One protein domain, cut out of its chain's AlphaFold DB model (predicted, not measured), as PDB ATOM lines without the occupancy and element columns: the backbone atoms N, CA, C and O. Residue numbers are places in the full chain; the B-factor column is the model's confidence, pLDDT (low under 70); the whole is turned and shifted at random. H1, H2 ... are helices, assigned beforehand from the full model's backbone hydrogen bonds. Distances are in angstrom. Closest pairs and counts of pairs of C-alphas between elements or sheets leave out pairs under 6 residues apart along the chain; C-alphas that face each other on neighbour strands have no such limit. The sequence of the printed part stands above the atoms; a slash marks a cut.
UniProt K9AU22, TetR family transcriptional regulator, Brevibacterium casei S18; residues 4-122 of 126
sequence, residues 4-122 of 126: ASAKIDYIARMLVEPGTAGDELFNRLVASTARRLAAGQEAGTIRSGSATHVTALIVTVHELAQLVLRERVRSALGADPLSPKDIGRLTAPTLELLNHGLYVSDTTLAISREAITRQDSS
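This is residues 4 to 122 of the 126 residues of the protein "TetR family transcriptional regulator" of Brevibacterium casei S18 (UniProt K9AU22). The longest helix, H2, crosses H3 in a small core, with H1 packed on both. Beyond H3, H4 and H5 touch no helix, and residues 100 to 122, including H6, stick out. The printed part, 119 residues with six named helices, H1 to H6 in order, is all helix and loose, with radius of gyration of the C-alphas 17.2 A and spans of 50 by 35 by 31 A.

H2 is residues 20 to 42, 33.0 A long; H3 52 to 68, 24.0 A; H1 4 to 16, from C-alpha 4 at (31.166, 54.558, 39.132); H4 70 to 77; H5 87 to 100; H6 107 to 121, ending at C-alpha 121 at (37.879, 39.450, -10.379).

H2, with residues 29 to 38 alone, touches H3 at a steep tilt of 56 degrees, opposite ways; closest are C-alphas of Ala 34 and Ala 56, 4.9 A. H1, with residues 14 to 16 alone, touches H2, closest C-alphas Leu 15 and Gly 22, 4.8 A. H1 touches H3, closest C-alphas Ala 12 and Val 68, 4.9 A. O i to N i+4 pairs are within hydrogen-bond range throughout H2, H4 and H6, and in 8 of 9 in H1, 11 of 13 in H3, 8 of 10 in H5.

The printed part has no cut and no long link. Residues 4 and 50 are under pLDDT 70.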
ATOM      1  N   ALA A   4      30.416  54.736  40.374       62.91
ATOM      2  CA  ALA A   4      31.166  54.558  39.132       62.91
ATOM      3  C   ALA A   4      31.006  53.148  38.532       62.91
ATOM      4  O   ALA A   4      30.844  53.030  37.323       62.91
ATOM      5  N   SER A   5      30.964  52.092  39.357       75.00
ATOM      6  CA  SER A   5      30.750  50.719  38.870       75.00
ATOM      7  C   SER A   5      29.357  50.565  38.267       75.00
ATOM      8  O   SER A   5      29.231  50.050  37.169       75.00
ATOM      9  N   ALA A   6      28.328  51.117  38.918       82.38
ATOM     10  CA  ALA A   6      26.952  51.036  38.423       82.38
ATOM     11  C   ALA A   6      26.765  51.721  37.054       82.38
ATOM     12  O   ALA A   6      26.010  51.236  36.216       82.38
ATOM     13  N   LYS A   7      27.471  52.834  36.801       86.19
ATOM     14  CA  LYS A   7      27.462  53.503  35.487       86.19
ATOM     15  C   LYS A   7      28.128  52.651  34.405       86.19
ATOM     16  O   LYS A   7      27.614  52.568  33.296       86.19
ATOM     17  N   ILE A   8      29.253  52.024  34.734       85.94
ATOM     18  CA  ILE A   8      29.997  51.135  33.836       85.94
ATOM     19  C   ILE A   8      29.169  49.892  33.496       85.94
ATOM     20  O   ILE A   8      29.057  49.541  32.325       85.94
ATOM     21  N   ASP A   9      28.502  49.304  34.488       88.12
ATOM     22  CA  ASP A   9      27.621  48.150  34.297       88.12
ATOM     23  C   ASP A   9      26.401  48.516  33.428       88.12
ATOM     24  O   ASP A   9      25.986  47.741  32.565       88.12
ATOM     25  N   TYR A  10      25.856  49.728  33.592       90.81
ATOM     26  CA  TYR A  10      24.790  50.244  32.728       90.81
ATOM     27  C   TYR A  10      25.246  50.416  31.274       90.81
ATOM     28  O   TYR A  10      24.539  49.987  30.367       90.81
ATOM     29  N   ILE A  11      26.426  51.001  31.045       91.88
ATOM     30  CA  ILE A  11      26.982  51.170  29.694       91.88
ATOM     31  C   ILE A  11      27.238  49.808  29.045       91.88
ATOM     32  O   ILE A  11      26.855  49.605  27.897       91.88
ATOM     33  N   ALA A  12      27.839  48.868  29.779       92.56
ATOM     34  CA  ALA A  12      28.088  47.515  29.289       92.56
ATOM     35  C   ALA A  12      26.787  46.829  28.853       92.56
ATOM     36  O   ALA A  12      26.731  46.240  27.778       92.56
ATOM     37  N   ARG A  13      25.721  46.965  29.648       92.12
ATOM     38  CA  ARG A  13      24.400  46.429  29.310       92.12
ATOM     39  C   ARG A  13      23.782  47.118  28.092       92.12
ATOM     40  O   ARG A  13      23.318  46.434  27.188       92.12
ATOM     41  N   MET A  14      23.839  48.447  28.034       94.25
ATOM     42  CA  MET A  14      23.325  49.242  26.913       94.25
ATOM     43  C   MET A  14      24.015  48.919  25.578       94.25
ATOM     44  O   MET A  14      23.399  49.065  24.532       94.25
ATOM     45  N   LEU A  15      25.282  48.494  25.601       94.25
ATOM     46  CA  LEU A  15      26.027  48.090  24.404       94.25
ATOM     47  C   LEU A  15      25.669  46.685  23.893       94.25
ATOM     48  O   LEU A  15      26.001  46.358  22.758       94.25
ATOM     49  N   VAL A  16      25.053  45.842  24.725       92.69
ATOM     50  CA  VAL A  16      24.700  44.453  24.380       92.69
ATOM     51  C   VAL A  16      23.218  44.315  24.062       92.69
ATOM     52  O   VAL A  16      22.837  43.538  23.189       92.69
ATOM     53  N   GLU A  17      22.372  45.034  24.797       92.62
ATOM     54  CA  GLU A  17      20.934  45.028  24.570       92.62
ATOM     55  C   GLU A  17      20.600  45.763  23.261       92.62
ATOM     56  O   GLU A  17      21.118  46.856  23.027       92.62
ATOM     57  N   PRO A  18      19.715  45.208  22.410       90.00
ATOM     58  CA  PRO A  18      19.255  45.906  21.217       90.00
ATOM     59  C   PRO A  18      18.626  47.257  21.572       90.00
ATOM     60  O   PRO A  18      17.769  47.337  22.455       90.00
ATOM     61  N   GLY A  19      18.999  48.316  20.855       92.50
ATOM     62  CA  GLY A  19      18.394  49.627  21.047       92.50
ATOM     63  C   GLY A  19      19.180  50.766  20.410       92.50
ATOM     64  O   GLY A  19      20.407  50.756  20.353       92.50
ATOM     65  N   THR A  20      18.456  51.809  20.013       94.06
ATOM     66  CA  THR A  20      19.011  52.968  19.299       94.06
ATOM     67  C   THR A  20      20.099  53.704  20.084       94.06
ATOM     68  O   THR A  20      21.057  54.197  19.496       94.06
ATOM     69  N   ALA A  21      19.992  53.756  21.414       93.44
ATOM     70  CA  ALA A  21      20.997  54.387  22.269       93.44
ATOM     71  C   ALA A  21      22.330  53.613  22.290       93.44
ATOM     72  O   ALA A  21      23.400  54.231  22.315       93.44
ATOM     73  N   GLY A  22      22.268  52.276  22.263       93.75
ATOM     74  CA  GLY A  22      23.439  51.403  22.158       93.75
ATOM     75  C   GLY A  22      24.125  51.566  20.805       93.75
ATOM     76  O   GLY A  22      25.331  51.817  20.762       93.75
ATOM     77  N   ASP A  23      23.340  51.556  19.724       95.62
ATOM     78  CA  ASP A  23      23.824  51.774  18.355       95.62
ATOM     79  C   ASP A  23      24.504  53.144  18.201       95.62
ATOM     80  O   ASP A  23      25.607  53.255  17.661       95.62
ATOM     81  N   GLU A  24      23.883  54.210  18.717       96.50
ATOM     82  CA  GLU A  24      24.444  55.562  18.664       96.50
ATOM     83  C   GLU A  24      25.737  55.670  19.483       96.50
ATOM     84  O   GLU A  24      26.715  56.278  19.036       96.50
ATOM     85  N   LEU A  25      25.776  55.086  20.688       95.56
ATOM     86  CA  LEU A  25      27.000  55.056  21.484       95.56
ATOM     87  C   LEU A  25      28.113  54.311  20.743       95.56
ATOM     88  O   LEU A  25      29.214  54.850  20.623       95.56
ATOM     89  N   PHE A  26      27.831  53.117  20.229       96.06
ATOM     90  CA  PHE A  26      28.802  52.307  19.505       96.06
ATOM     91  C   PHE A  26      29.376  53.064  18.301       96.06
ATOM     92  O   PHE A  26      30.593  53.219  18.184       96.06
ATOM     93  N   ASN A  27      28.511  53.649  17.469       96.19
ATOM     94  CA  ASN A  27      28.926  54.438  16.310       96.19
ATOM     95  C   ASN A  27      29.791  55.645  16.703       96.19
ATOM     96  O   ASN A  27      30.794  55.937  16.043       96.19
ATOM     97  N   ARG A  28      29.467  56.331  17.808       96.69
ATOM     98  CA  ARG A  28      30.300  57.430  18.325       96.69
ATOM     99  C   ARG A  28      31.673  56.955  18.795       96.69
ATOM    100  O   ARG A  28      32.656  57.655  18.548       96.69
ATOM    101  N   LEU A  29      31.754  55.797  19.447       96.81
ATOM    102  CA  LEU A  29      33.022  55.215  19.894       96.81
ATOM    103  C   LEU A  29      33.908  54.825  18.705       96.81
ATOM    104  O   LEU A  29      35.082  55.199  18.681       96.81
ATOM    105  N   VAL A  30      33.339  54.188  17.677       97.19
ATOM    106  CA  VAL A  30      34.062  53.844  16.440       97.19
ATOM    107  C   VAL A  30      34.560  55.104  15.734       97.19
ATOM    108  O   VAL A  30      35.738  55.201  15.387       97.19
ATOM    109  N   ALA A  31      33.702  56.117  15.574       96.50
ATOM    110  CA  ALA A  31      34.085  57.382  14.949       96.50
ATOM    111  C   ALA A  31      35.186  58.114  15.736       96.50
ATOM    112  O   ALA A  31      36.098  58.697  15.148       96.50
ATOM    113  N   SER A  32      35.124  58.080  17.070       96.69
ATOM    114  CA  SER A  32      36.165  58.639  17.938       96.69
ATOM    115  C   SER A  32      37.499  57.910  17.771       96.69
ATOM    116  O   SER A  32      38.538  58.548  17.589       96.69
ATOM    117  N   THR A  33      37.465  56.578  17.753       95.56
ATOM    118  CA  THR A  33      38.646  55.734  17.546       95.56
ATOM    119  C   THR A  33      39.266  55.984  16.177       95.56
ATOM    120  O   THR A  33      40.473  56.185  16.090       95.56
ATOM    121  N   ALA A  34      38.459  56.092  15.118       94.81
ATOM    122  CA  ALA A  34      38.941  56.400  13.773       94.81
ATOM    123  C   ALA A  34      39.693  57.738  13.717       94.81
ATOM    124  O   ALA A  34      40.779  57.801  13.144       94.81
ATOM    125  N   ARG A  35      39.168  58.788  14.370       95.38
ATOM    126  CA  ARG A  35      39.857  60.088  14.462       95.38
ATOM    127  C   ARG A  35      41.185  59.990  15.208       95.38
ATOM    128  O   ARG A  35      42.168  60.576  14.770       95.38
ATOM    129  N   ARG A  36      41.231  59.244  16.316       93.50
ATOM    130  CA  ARG A  36      42.472  59.023  17.078       93.50
ATOM    131  C   ARG A  36      43.517  58.262  16.267       93.50
ATOM    132  O   ARG A  36      44.683  58.636  16.301       93.50
ATOM    133  N   LEU A  37      43.109  57.218  15.545       93.44
ATOM    134  CA  LEU A  37      44.016  56.461  14.683       93.44
ATOM    135  C   LEU A  37      44.550  57.334  13.545       93.44
ATOM    136  O   LEU A  37      45.756  57.336  13.327       93.44
ATOM    137  N   ALA A  38      43.694  58.125  12.891       92.94
ATOM    138  CA  ALA A  38      44.111  59.052  11.838       92.94
ATOM    139  C   ALA A  38      45.127  60.089  12.351       92.94
ATOM    140  O   ALA A  38      46.199  60.229  11.774       92.94
ATOM    141  N   ALA A  39      44.854  60.731  13.493       93.19
ATOM    142  CA  ALA A  39      45.797  61.665  14.112       93.19
ATOM    143  C   ALA A  39      47.125  60.983  14.494       93.19
ATOM    144  O   ALA A  39      48.203  61.551  14.324       93.19
ATOM    145  N   GLY A  40      47.064  59.740  14.981       92.19
ATOM    146  CA  GLY A  40      48.255  58.948  15.269       92.19
ATOM    147  C   GLY A  40      49.073  58.619  14.017       92.19
ATOM    148  O   GLY A  40      50.303  58.643  14.080       92.19
ATOM    149  N   GLN A  41      48.410  58.349  12.889       92.38
ATOM    150  CA  GLN A  41      49.041  58.113  11.586       92.38
ATOM    151  C   GLN A  41      49.720  59.381  11.063       92.38
ATOM    152  O   GLN A  41      50.880  59.325  10.664       92.38
ATOM    153  N   GLU A  42      49.043  60.528  11.135       92.69
ATOM    154  CA  GLU A  42      49.606  61.837  10.772       92.69
ATOM    155  C   GLU A  42      50.839  62.186  11.617       92.69
ATOM    156  O   GLU A  42      51.832  62.690  11.098       92.69
ATOM    157  N   ALA A  43      50.810  61.858  12.912       94.31
ATOM    158  CA  ALA A  43      51.928  62.064  13.830       94.31
ATOM    159  C   ALA A  43      53.036  60.992  13.730       94.31
ATOM    160  O   ALA A  43      54.014  61.061  14.473       94.31
ATOM    161  N   GLY A  44      52.886  59.971  12.876       91.25
ATOM    162  CA  GLY A  44      53.845  58.866  12.746       91.25
ATOM    163  C   GLY A  44      53.915  57.920  13.955       91.25
ATOM    164  O   GLY A  44      54.846  57.128  14.065       91.25
ATOM    165  N   THR A  45      52.939  57.988  14.865       89.94
ATOM    166  CA  THR A  45      52.854  57.146  16.078       89.94
ATOM    167  C   THR A  45      52.030  55.874  15.873       89.94
ATOM    168  O   THR A  45      52.160  54.925  16.641       89.94
ATOM    169  N   ILE A  46      51.199  55.833  14.829       89.81
ATOM    170  CA  ILE A  46      50.423  54.664  14.404       89.81
ATOM    171  C   ILE A  46      50.813  54.320  12.970       89.81
ATOM    172  O   ILE A  46      50.948  55.198  12.121       89.81
ATOM    173  N   ARG A  47      50.977  53.025  12.681       86.19
ATOM    174  CA  ARG A  47      51.313  52.552  11.335       86.19
ATOM    175  C   ARG A  47      50.208  52.926  10.339       86.19
ATOM    176  O   ARG A  47      49.022  52.683  10.578       86.19
ATOM    177  N   SER A  48      50.601  53.445   9.179       78.56
ATOM    178  CA  SER A  48      49.702  53.572   8.030       78.56
ATOM    179  C   SER A  48      49.273  52.180   7.559       78.56
ATOM    180  O   SER A  48      50.109  51.312   7.310       78.56
ATOM    181  N   GLY A  49      47.968  51.945   7.469       71.44
ATOM    182  CA  GLY A  49      47.392  50.646   7.124       71.44
ATOM    183  C   GLY A  49      46.166  50.793   6.229       71.44
ATOM    184  O   GLY A  49      45.675  51.897   6.002       71.44
ATOM    185  N   SER A  50      45.670  49.677   5.702       65.69
ATOM    186  CA  SER A  50      44.449  49.656   4.891       65.69
ATOM    187  C   SER A  50      43.203  49.959   5.730       65.69
ATOM    188  O   SER A  50      43.104  49.494   6.860       65.69
ATOM    189  N   ALA A  51      42.237  50.667   5.134       71.25
ATOM    190  CA  ALA A  51      40.886  50.915   5.652       71.25
ATOM    191  C   ALA A  51      40.816  51.323   7.143       71.25
ATOM    192  O   ALA A  51      40.260  50.595   7.966       71.25
ATOM    193  N   THR A  52      41.296  52.532   7.476       79.44
ATOM    194  CA  THR A  52      41.303  53.108   8.843       79.44
ATOM    195  C   THR A  52      39.973  52.948   9.590       79.44
ATOM    196  O   THR A  52      39.971  52.732  10.799       79.44
ATOM    197  N   HIS A  53      38.837  52.994   8.889       87.69
ATOM    198  CA  HIS A  53      37.523  52.780   9.496       87.69
ATOM    199  C   HIS A  53      37.309  51.343  10.009       87.69
ATOM    200  O   HIS A  53      36.839  51.157  11.128       87.69
ATOM    201  N   VAL A  54      37.693  50.324   9.232       90.75
ATOM    202  CA  VAL A  54      37.567  48.913   9.638       90.75
ATOM    203  C   VAL A  54      38.531  48.606  10.782       90.75
ATOM    204  O   VAL A  54      38.157  47.942  11.745       90.75
ATOM    205  N   THR A  55      39.751  49.148  10.734       90.62
ATOM    206  CA  THR A  55      40.691  49.041  11.857       90.62
ATOM    207  C   THR A  55      40.127  49.691  13.119       90.62
ATOM    208  O   THR A  55      40.197  49.092  14.188       90.62
ATOM    209  N   ALA A  56      39.523  50.879  13.008       93.88
ATOM    210  CA  ALA A  56      38.890  51.545  14.143       93.88
ATOM    211  C   ALA A  56      37.768  50.702  14.754       93.88
ATOM    212  O   ALA A  56      37.715  50.569  15.972       93.88
ATOM    213  N   LEU A  57      36.927  50.087  13.918       95.31
ATOM    214  CA  LEU A  57      35.881  49.171  14.365       95.31
ATOM    215  C   LEU A  57      36.465  48.000  15.167       95.31
ATOM    216  O   LEU A  57      36.013  47.737  16.278       95.31
ATOM    217  N   ILE A  58      37.491  47.326  14.635       92.56
ATOM    218  CA  ILE A  58      38.142  46.185  15.298       92.56
ATOM    219  C   ILE A  58      38.727  46.598  16.654       92.56
ATOM    220  O   ILE A  58      38.509  45.909  17.651       92.56
ATOM    221  N   VAL A  59      39.437  47.729  16.705       91.94
ATOM    222  CA  VAL A  59      40.026  48.255  17.946       91.94
ATOM    223  C   VAL A  59      38.935  48.585  18.965       91.94
ATOM    224  O   VAL A  59      39.020  48.141  20.106       91.94
ATOM    225  N   THR A  60      37.873  49.286  18.558       95.12
ATOM    226  CA  THR A  60      36.746  49.606  19.446       95.12
ATOM    227  C   THR A  60      36.083  48.343  19.992       95.12
ATOM    228  O   THR A  60      35.816  48.262  21.187       95.12
ATOM    229  N   VAL A  61      35.848  47.327  19.156       95.25
ATOM    230  CA  VAL A  61      35.266  46.050  19.605       95.25
ATOM    231  C   VAL A  61      36.180  45.348  20.609       95.25
ATOM    232  O   VAL A  61      35.690  44.845  21.619       95.25
ATOM    233  N   HIS A  62      37.494  45.337  20.374       91.12
ATOM    234  CA  HIS A  62      38.458  44.752  21.306       91.12
ATOM    235  C   HIS A  62      38.412  45.430  22.684       91.12
ATOM    236  O   HIS A  62      38.332  44.747  23.706       91.12
ATOM    237  N   GLU A  63      38.401  46.764  22.720       89.12
ATOM    238  CA  GLU A  63      38.317  47.535  23.967       89.12
ATOM    239  C   GLU A  63      36.978  47.310  24.687       89.12
ATOM    240  O   GLU A  63      36.935  47.075  25.898       89.12
ATOM    241  N   LEU A  64      35.867  47.305  23.944       94.00
ATOM    242  CA  LEU A  64      34.534  47.066  24.501       94.00
ATOM    243  C   LEU A  64      34.348  45.636  25.017       94.00
ATOM    244  O   LEU A  64      33.611  45.431  25.982       94.00
ATOM    245  N   ALA A  65      35.027  44.650  24.431       91.75
ATOM    246  CA  ALA A  65      34.967  43.273  24.906       91.75
ATOM    247  C   ALA A  65      35.463  43.153  26.354       91.75
ATOM    248  O   ALA A  65      34.856  42.434  27.145       91.75
ATOM    249  N   GLN A  66      36.505  43.899  26.743       88.00
ATOM    250  CA  GLN A  66      37.005  43.903  28.124       88.00
ATOM    251  C   GLN A  66      35.989  44.492  29.112       88.00
ATOM    252  O   GLN A  66      35.906  44.043  30.258       88.00
ATOM    253  N   LEU A  67      35.200  45.470  28.659       90.69
ATOM    254  CA  LEU A  67      34.132  46.091  29.435       90.69
ATOM    255  C   LEU A  67      32.933  45.146  29.596       90.69
ATOM    256  O   LEU A  67      32.501  44.873  30.715       90.69
ATOM    257  N   VAL A  68      32.412  44.625  28.485       93.25
ATOM    258  CA  VAL A  68      31.212  43.776  28.463       93.25
ATOM    259  C   VAL A  68      31.471  42.417  29.117       93.25
ATOM    260  O   VAL A  68      30.622  41.893  29.836       93.25
ATOM    261  N   LEU A  69      32.661  41.847  28.914       92.00
ATOM    262  CA  LEU A  69      33.040  40.535  29.443       92.00
ATOM    263  C   LEU A  69      33.810  40.624  30.765       92.00
ATOM    264  O   LEU A  69      34.389  39.623  31.184       92.00
ATOM    265  N   ARG A  70      33.812  41.780  31.441       90.38
ATOM    266  CA  ARG A  70      34.637  42.057  32.631       90.38
ATOM    267  C   ARG A  70      34.633  40.929  33.657       90.38
ATOM    268  O   ARG A  70      35.694  40.500  34.095       90.38
ATOM    269  N   GLU A  71      33.458  40.415  34.018       89.75
ATOM    270  CA  GLU A  71      33.346  39.341  35.011       89.75
ATOM    271  C   GLU A  71      33.957  38.019  34.524       89.75
ATOM    272  O   GLU A  71      34.597  37.299  35.288       89.75
ATOM    273  N   ARG A  72      33.809  37.711  33.231       91.19
ATOM    274  CA  ARG A  72      34.382  36.506  32.618       91.19
ATOM    275  C   ARG A  72      35.900  36.614  32.516       91.19
ATOM    276  O   ARG A  72      36.590  35.662  32.863       91.19
ATOM    277  N   VAL A  73      36.407  37.783  32.128       89.69
ATOM    278  CA  VAL A  73      37.844  38.092  32.101       89.69
ATOM    279  C   VAL A  73      38.433  38.011  33.511       89.69
ATOM    280  O   VAL A  73      39.445  37.342  33.709       89.69
ATOM    281  N   ARG A  74      37.761  38.606  34.505       90.56
ATOM    282  CA  ARG A  74      38.161  38.553  35.917       90.56
ATOM    283  C   ARG A  74      38.269  37.125  36.429       90.56
ATOM    284  O   ARG A  74      39.254  36.790  37.078       90.56
ATOM    285  N   SER A  75      37.276  36.295  36.123       91.00
ATOM    286  CA  SER A  75      37.261  34.883  36.506       91.00
ATOM    287  C   SER A  75      38.374  34.081  35.819       91.00
ATOM    288  O   SER A  75      39.086  33.332  36.481       91.00
ATOM    289  N   ALA A  76      38.586  34.286  34.516       91.94
ATOM    290  CA  ALA A  76      39.579  33.541  33.740       91.94
ATOM    291  C   ALA A  76      41.034  33.925  34.064       91.94
ATOM    292  O   ALA A  76      41.909  33.064  34.075       91.94
ATOM    293  N   LEU A  77      41.303  35.210  34.314       86.44
ATOM    294  CA  LEU A  77      42.663  35.734  34.498       86.44
ATOM    295  C   LEU A  77      43.025  35.998  35.967       86.44
ATOM    296  O   LEU A  77      44.178  36.316  36.276       86.44
ATOM    297  N   GLY A  78      42.049  35.911  36.878       89.12
ATOM    298  CA  GLY A  78      42.217  36.308  38.278       89.12
ATOM    299  C   GLY A  78      42.604  37.784  38.434       89.12
ATOM    300  O   GLY A  78      43.306  38.138  39.380       89.12
ATOM    301  N   ALA A  79      42.225  38.626  37.469       86.81
ATOM    302  CA  ALA A  79      42.607  40.031  37.354       86.81
ATOM    303  C   ALA A  79      41.421  40.836  36.821       86.81
ATOM    304  O   ALA A  79      40.859  40.485  35.784       86.81
ATOM    305  N   ASP A  80      41.023  41.906  37.509       87.62
ATOM    306  CA  ASP A  80      39.949  42.769  37.016       87.62
ATOM    307  C   ASP A  80      40.501  43.747  35.964       87.62
ATOM    308  O   ASP A  80      41.340  44.583  36.302       87.62
ATOM    309  N   PRO A  81      40.033  43.693  34.701       83.50
ATOM    310  CA  PRO A  81      40.578  44.529  33.636       83.50
ATOM    311  C   PRO A  81      40.385  46.033  33.860       83.50
ATOM    312  O   PRO A  81      41.088  46.830  33.246       83.50
ATOM    313  N   LEU A  82      39.463  46.430  34.742       84.62
ATOM    314  CA  LEU A  82      39.203  47.834  35.073       84.62
ATOM    315  C   LEU A  82      39.764  48.243  36.447       84.62
ATOM    316  O   LEU A  82      39.568  49.379  36.882       84.62
ATOM    317  N   SER A  83      40.440  47.333  37.152       86.12
ATOM    318  CA  SER A  83      41.058  47.608  38.452       86.12
ATOM    319  C   SER A  83      42.400  48.316  38.261       86.12
ATOM    320  O   SER A  83      43.272  47.776  37.579       86.12
ATOM    321  N   PRO A  84      42.649  49.464  38.923       84.81
ATOM    322  CA  PRO A  84      43.951  50.131  38.871       84.81
ATOM    323  C   PRO A  84      45.115  49.235  39.310       84.81
ATOM    324  O   PRO A  84      46.233  49.397  38.832       84.81
ATOM    325  N   LYS A  85      44.853  48.280  40.212       87.38
ATOM    326  CA  LYS A  85      45.860  47.333  40.703       87.38
ATOM    327  C   LYS A  85      46.243  46.297  39.643       87.38
ATOM    328  O   LYS A  85      47.386  45.852  39.617       87.38
ATOM    329  N   ASP A  86      45.296  45.910  38.794       85.81
ATOM    330  CA  ASP A  86      45.447  44.766  37.893       85.81
ATOM    331  C   ASP A  86      45.635  45.173  36.425       85.81
ATOM    332  O   ASP A  86      46.104  44.358  35.632       85.81
ATOM    333  N   ILE A  87      45.350  46.433  36.068       83.62
ATOM    334  CA  ILE A  87      45.394  46.933  34.686       83.62
ATOM    335  C   ILE A  87      46.747  46.675  34.009       83.62
ATOM    336  O   ILE A  87      46.792  46.213  32.870       83.62
ATOM    337  N   GLY A  88      47.854  46.839  34.744       82.38
ATOM    338  CA  GLY A  88      49.205  46.618  34.224       82.38
ATOM    339  C   GLY A  88      49.470  45.182  33.755       82.38
ATOM    340  O   GLY A  88      50.259  44.984  32.834       82.38
ATOM    341  N   ARG A  89      48.773  44.181  34.322       84.38
ATOM    342  CA  ARG A  89      48.907  42.765  33.922       84.38
ATOM    343  C   ARG A  89      48.340  42.494  32.529       84.38
ATOM    344  O   ARG A  89      48.725  41.510  31.908       84.38
ATOM    345  N   LEU A  90      47.430  43.345  32.058       84.50
ATOM    346  CA  LEU A  90      46.823  43.245  30.732       84.50
ATOM    347  C   LEU A  90      47.460  44.220  29.752       84.50
ATOM    348  O   LEU A  90      47.641  43.878  28.589       84.50
ATOM    349  N   THR A  91      47.844  45.411  30.221       86.25
ATOM    350  CA  THR A  91      48.408  46.452  29.359       86.25
ATOM    351  C   THR A  91      49.651  45.975  28.618       86.25
ATOM    352  O   THR A  91      49.711  46.150  27.407       86.25
ATOM    353  N   ALA A  92      50.624  45.358  29.300       89.19
ATOM    354  CA  ALA A  92      51.862  44.936  28.644       89.19
ATOM    355  C   ALA A  92      51.619  43.883  27.536       89.19
ATOM    356  O   ALA A  92      51.977  44.172  26.394       89.19
ATOM    357  N   PRO A  93      50.917  42.756  27.786       89.19
ATOM    358  CA  PRO A  93      50.575  41.803  26.725       89.19
ATOM    359  C   PRO A  93      49.740  42.405  25.587       89.19
ATOM    360  O   PRO A  93      49.947  42.073  24.422       89.19
ATOM    361  N   THR A  94      48.806  43.314  25.891       88.75
ATOM    362  CA  THR A  94      48.036  44.018  24.855       88.75
ATOM    363  C   THR A  94      48.937  44.907  23.997       88.75
ATOM    364  O   THR A  94      48.774  44.941  22.782       88.75
ATOM    365  N   LEU A  95      49.905  45.611  24.587       89.62
ATOM    366  CA  LEU A  95      50.843  46.446  23.833       89.62
ATOM    367  C   LEU A  95      51.821  45.613  23.001       89.62
ATOM    368  O   LEU A  95      52.110  45.990  21.868       89.62
ATOM    369  N   GLU A  96      52.293  44.477  23.516       92.06
ATOM    370  CA  GLU A  96      53.082  43.517  22.733       92.06
ATOM    371  C   GLU A  96      52.290  43.045  21.511       92.06
ATOM    372  O   GLU A  96      52.779  43.128  20.385       92.06
ATOM    373  N   LEU A  97      51.030  42.652  21.717       91.12
ATOM    374  CA  LEU A  97      50.112  42.269  20.649       91.12
ATOM    375  C   LEU A  97      49.910  43.390  19.616       91.12
ATOM    376  O   LEU A  97      49.946  43.131  18.416       91.12
ATOM    377  N   LEU A  98      49.693  44.631  20.051       88.19
ATOM    378  CA  LEU A  98      49.456  45.757  19.142       88.19
ATOM    379  C   LEU A  98      50.714  46.158  18.358       88.19
ATOM    380  O   LEU A  98      50.607  46.555  17.199       88.19
ATOM    381  N   ASN A  99      51.897  46.042  18.964       88.00
ATOM    382  CA  ASN A  99      53.161  46.420  18.330       88.00
ATOM    383  C   ASN A  99      53.722  45.330  17.413       88.00
ATOM    384  O   ASN A  99      54.324  45.643  16.383       88.00
ATOM    385  N   HIS A 100      53.546  44.062  17.784       90.69
ATOM    386  CA  HIS A 100      54.178  42.930  17.105       90.69
ATOM    387  C   HIS A 100      53.191  42.060  16.319       90.69
ATOM    388  O   HIS A 100      53.605  41.359  15.401       90.69
ATOM    389  N   GLY A 101      51.892  42.138  16.613       87.56
ATOM    390  CA  GLY A 101      50.891  41.224  16.066       87.56
ATOM    391  C   GLY A 101      50.955  39.826  16.697       87.56
ATOM    392  O   GLY A 101      51.804  39.536  17.536       87.56
ATOM    393  N   LEU A 102      50.026  38.945  16.304       90.44
ATOM    394  CA  LEU A 102      49.994  37.540  16.758       90.44
ATOM    395  C   LEU A 102      50.846  36.604  15.901       90.44
ATOM    396  O   LEU A 102      51.320  35.578  16.382       90.44
ATOM    397  N   TYR A 103      50.960  36.905  14.610       89.75
ATOM    398  CA  TYR A 103      51.608  36.024  13.649       89.75
ATOM    399  C   TYR A 103      53.073  36.407  13.489       89.75
ATOM    400  O   TYR A 103      53.405  37.580  13.361       89.75
ATOM    401  N   VAL A 104      53.940  35.396  13.434       90.75
ATOM    402  CA  VAL A 104      55.386  35.578  13.226       90.75
ATOM    403  C   VAL A 104      55.699  36.070  11.806       90.75
ATOM    404  O   VAL A 104      56.703  36.739  11.588       90.75
ATOM    405  N   SER A 105      54.848  35.738  10.832       91.06
ATOM    406  CA  SER A 105      55.055  36.050   9.416       91.06
ATOM    407  C   SER A 105      53.784  36.564   8.747       91.06
ATOM    408  O   SER A 105      52.686  36.109   9.072       91.06
ATOM    409  N   ASP A 106      53.947  37.374   7.703       89.81
ATOM    410  CA  ASP A 106      52.845  37.940   6.914       89.81
ATOM    411  C   ASP A 106      52.186  36.947   5.939       89.81
ATOM    412  O   ASP A 106      51.242  37.312   5.237       89.81
ATOM    413  N   THR A 107      52.631  35.688   5.887       93.81
ATOM    414  CA  THR A 107      52.124  34.668   4.953       93.81
ATOM    415  C   THR A 107      50.598  34.545   4.982       93.81
ATOM    416  O   THR A 107      49.962  34.563   3.931       93.81
ATOM    417  N   THR A 108      49.986  34.494   6.168       91.56
ATOM    418  CA  THR A 108      48.521  34.400   6.304       91.56
ATOM    419  C   THR A 108      47.812  35.643   5.759       91.56
ATOM    420  O   THR A 108      46.779  35.530   5.098       91.56
ATOM    421  N   LEU A 109      48.375  36.833   5.991       89.50
ATOM    422  CA  LEU A 109      47.834  38.084   5.463       89.50
ATOM    423  C   LEU A 109      47.947  38.140   3.932       89.50
ATOM    424  O   LEU A 109      47.005  38.574   3.268       89.50
ATOM    425  N   ALA A 110      49.070  37.685   3.372       91.88
ATOM    426  CA  ALA A 110      49.284  37.619   1.928       91.88
ATOM    427  C   ALA A 110      48.263  36.690   1.249       91.88
ATOM    428  O   ALA A 110      47.563  37.125   0.336       91.88
ATOM    429  N   ILE A 111      48.088  35.469   1.771       93.69
ATOM    430  CA  ILE A 111      47.105  34.496   1.263       93.69
ATOM    431  C   ILE A 111      45.685  35.076   1.298       93.69
ATOM    432  O   ILE A 111      44.928  34.944   0.336       93.69
ATOM    433  N   SER A 112      45.317  35.745   2.396       91.38
ATOM    434  CA  SER A 112      43.996  36.366   2.531       91.38
ATOM    435  C   SER A 112      43.760  37.460   1.483       91.38
ATOM    436  O   SER A 112      42.700  37.484   0.862       91.38
ATOM    437  N   ARG A 113      44.746  38.332   1.238       89.75
ATOM    438  CA  ARG A 113      44.642  39.393   0.223       89.75
ATOM    439  C   ARG A 113      44.501  38.829  -1.187       89.75
ATOM    440  O   ARG A 113      43.637  39.281  -1.930       89.75
ATOM    441  N   GLU A 114      45.294  37.817  -1.530       92.12
ATOM    442  CA  GLU A 114      45.195  37.141  -2.829       92.12
ATOM    443  C   GLU A 114      43.821  36.498  -3.042       92.12
ATOM    444  O   GLU A 114      43.274  36.546  -4.146       92.12
ATOM    445  N   ALA A 115      43.240  35.901  -1.995       90.81
ATOM    446  CA  ALA A 115      41.897  35.336  -2.058       90.81
ATOM    447  C   ALA A 115      40.834  36.408  -2.343       90.81
ATOM    448  O   ALA A 115      40.017  36.205  -3.240       90.81
ATOM    449  N   ILE A 116      40.889  37.550  -1.649       88.31
ATOM    450  CA  ILE A 116      39.950  38.668  -1.841       88.31
ATOM    451  C   ILE A 116      40.038  39.210  -3.273       88.31
ATOM    452  O   ILE A 116      39.028  39.267  -3.969       88.31
ATOM    453  N   THR A 117      41.248  39.504  -3.763       90.00
ATOM    454  CA  THR A 117      41.440  40.001  -5.137       90.00
ATOM    455  C   THR A 117      40.914  39.020  -6.186       90.00
ATOM    456  O   THR A 117      40.325  39.432  -7.186       90.00
ATOM    457  N   ARG A 118      41.077  37.708  -5.959       86.94
ATOM    458  CA  ARG A 118      40.533  36.680  -6.854       86.94
ATOM    459  C   ARG A 118      39.004  36.704  -6.881       86.94
ATOM    460  O   ARG A 118      38.434  36.624  -7.965       86.94
ATOM    461  N   GLN A 119      38.349  36.838  -5.726       78.94
ATOM    462  CA  GLN A 119      36.885  36.907  -5.647       78.94
ATOM    463  C   GLN A 119      36.330  38.118  -6.406       78.94
ATOM    464  O   GLN A 119      35.418  37.954  -7.220       78.94
ATOM    465  N   ASP A 120      36.943  39.290  -6.230       80.12
ATOM    466  CA  ASP A 120      36.538  40.521  -6.920       80.12
ATOM    467  C   ASP A 120      36.641  40.377  -8.449       80.12
ATOM    468  O   ASP A 120      35.748  40.799  -9.180       80.12
ATOM    469  N   SER A 121      37.683  39.697  -8.941       76.88
ATOM    470  CA  SER A 121      37.879  39.450 -10.379       76.88
ATOM    471  C   SER A 121      36.925  38.414 -10.997       76.88
ATOM    472  O   SER A 121      36.816  38.331 -12.217       76.88
ATOM    473  N   SER A 122      36.240  37.617 -10.170       71.31
ATOM    474  CA  SER A 122      35.364  36.519 -10.611       71.31
ATOM    475  C   SER A 122      33.870  36.862 -10.643       71.31
ATOM    476  O   SER A 122      33.072  36.001 -11.003       71.31
TER     477      SER A 122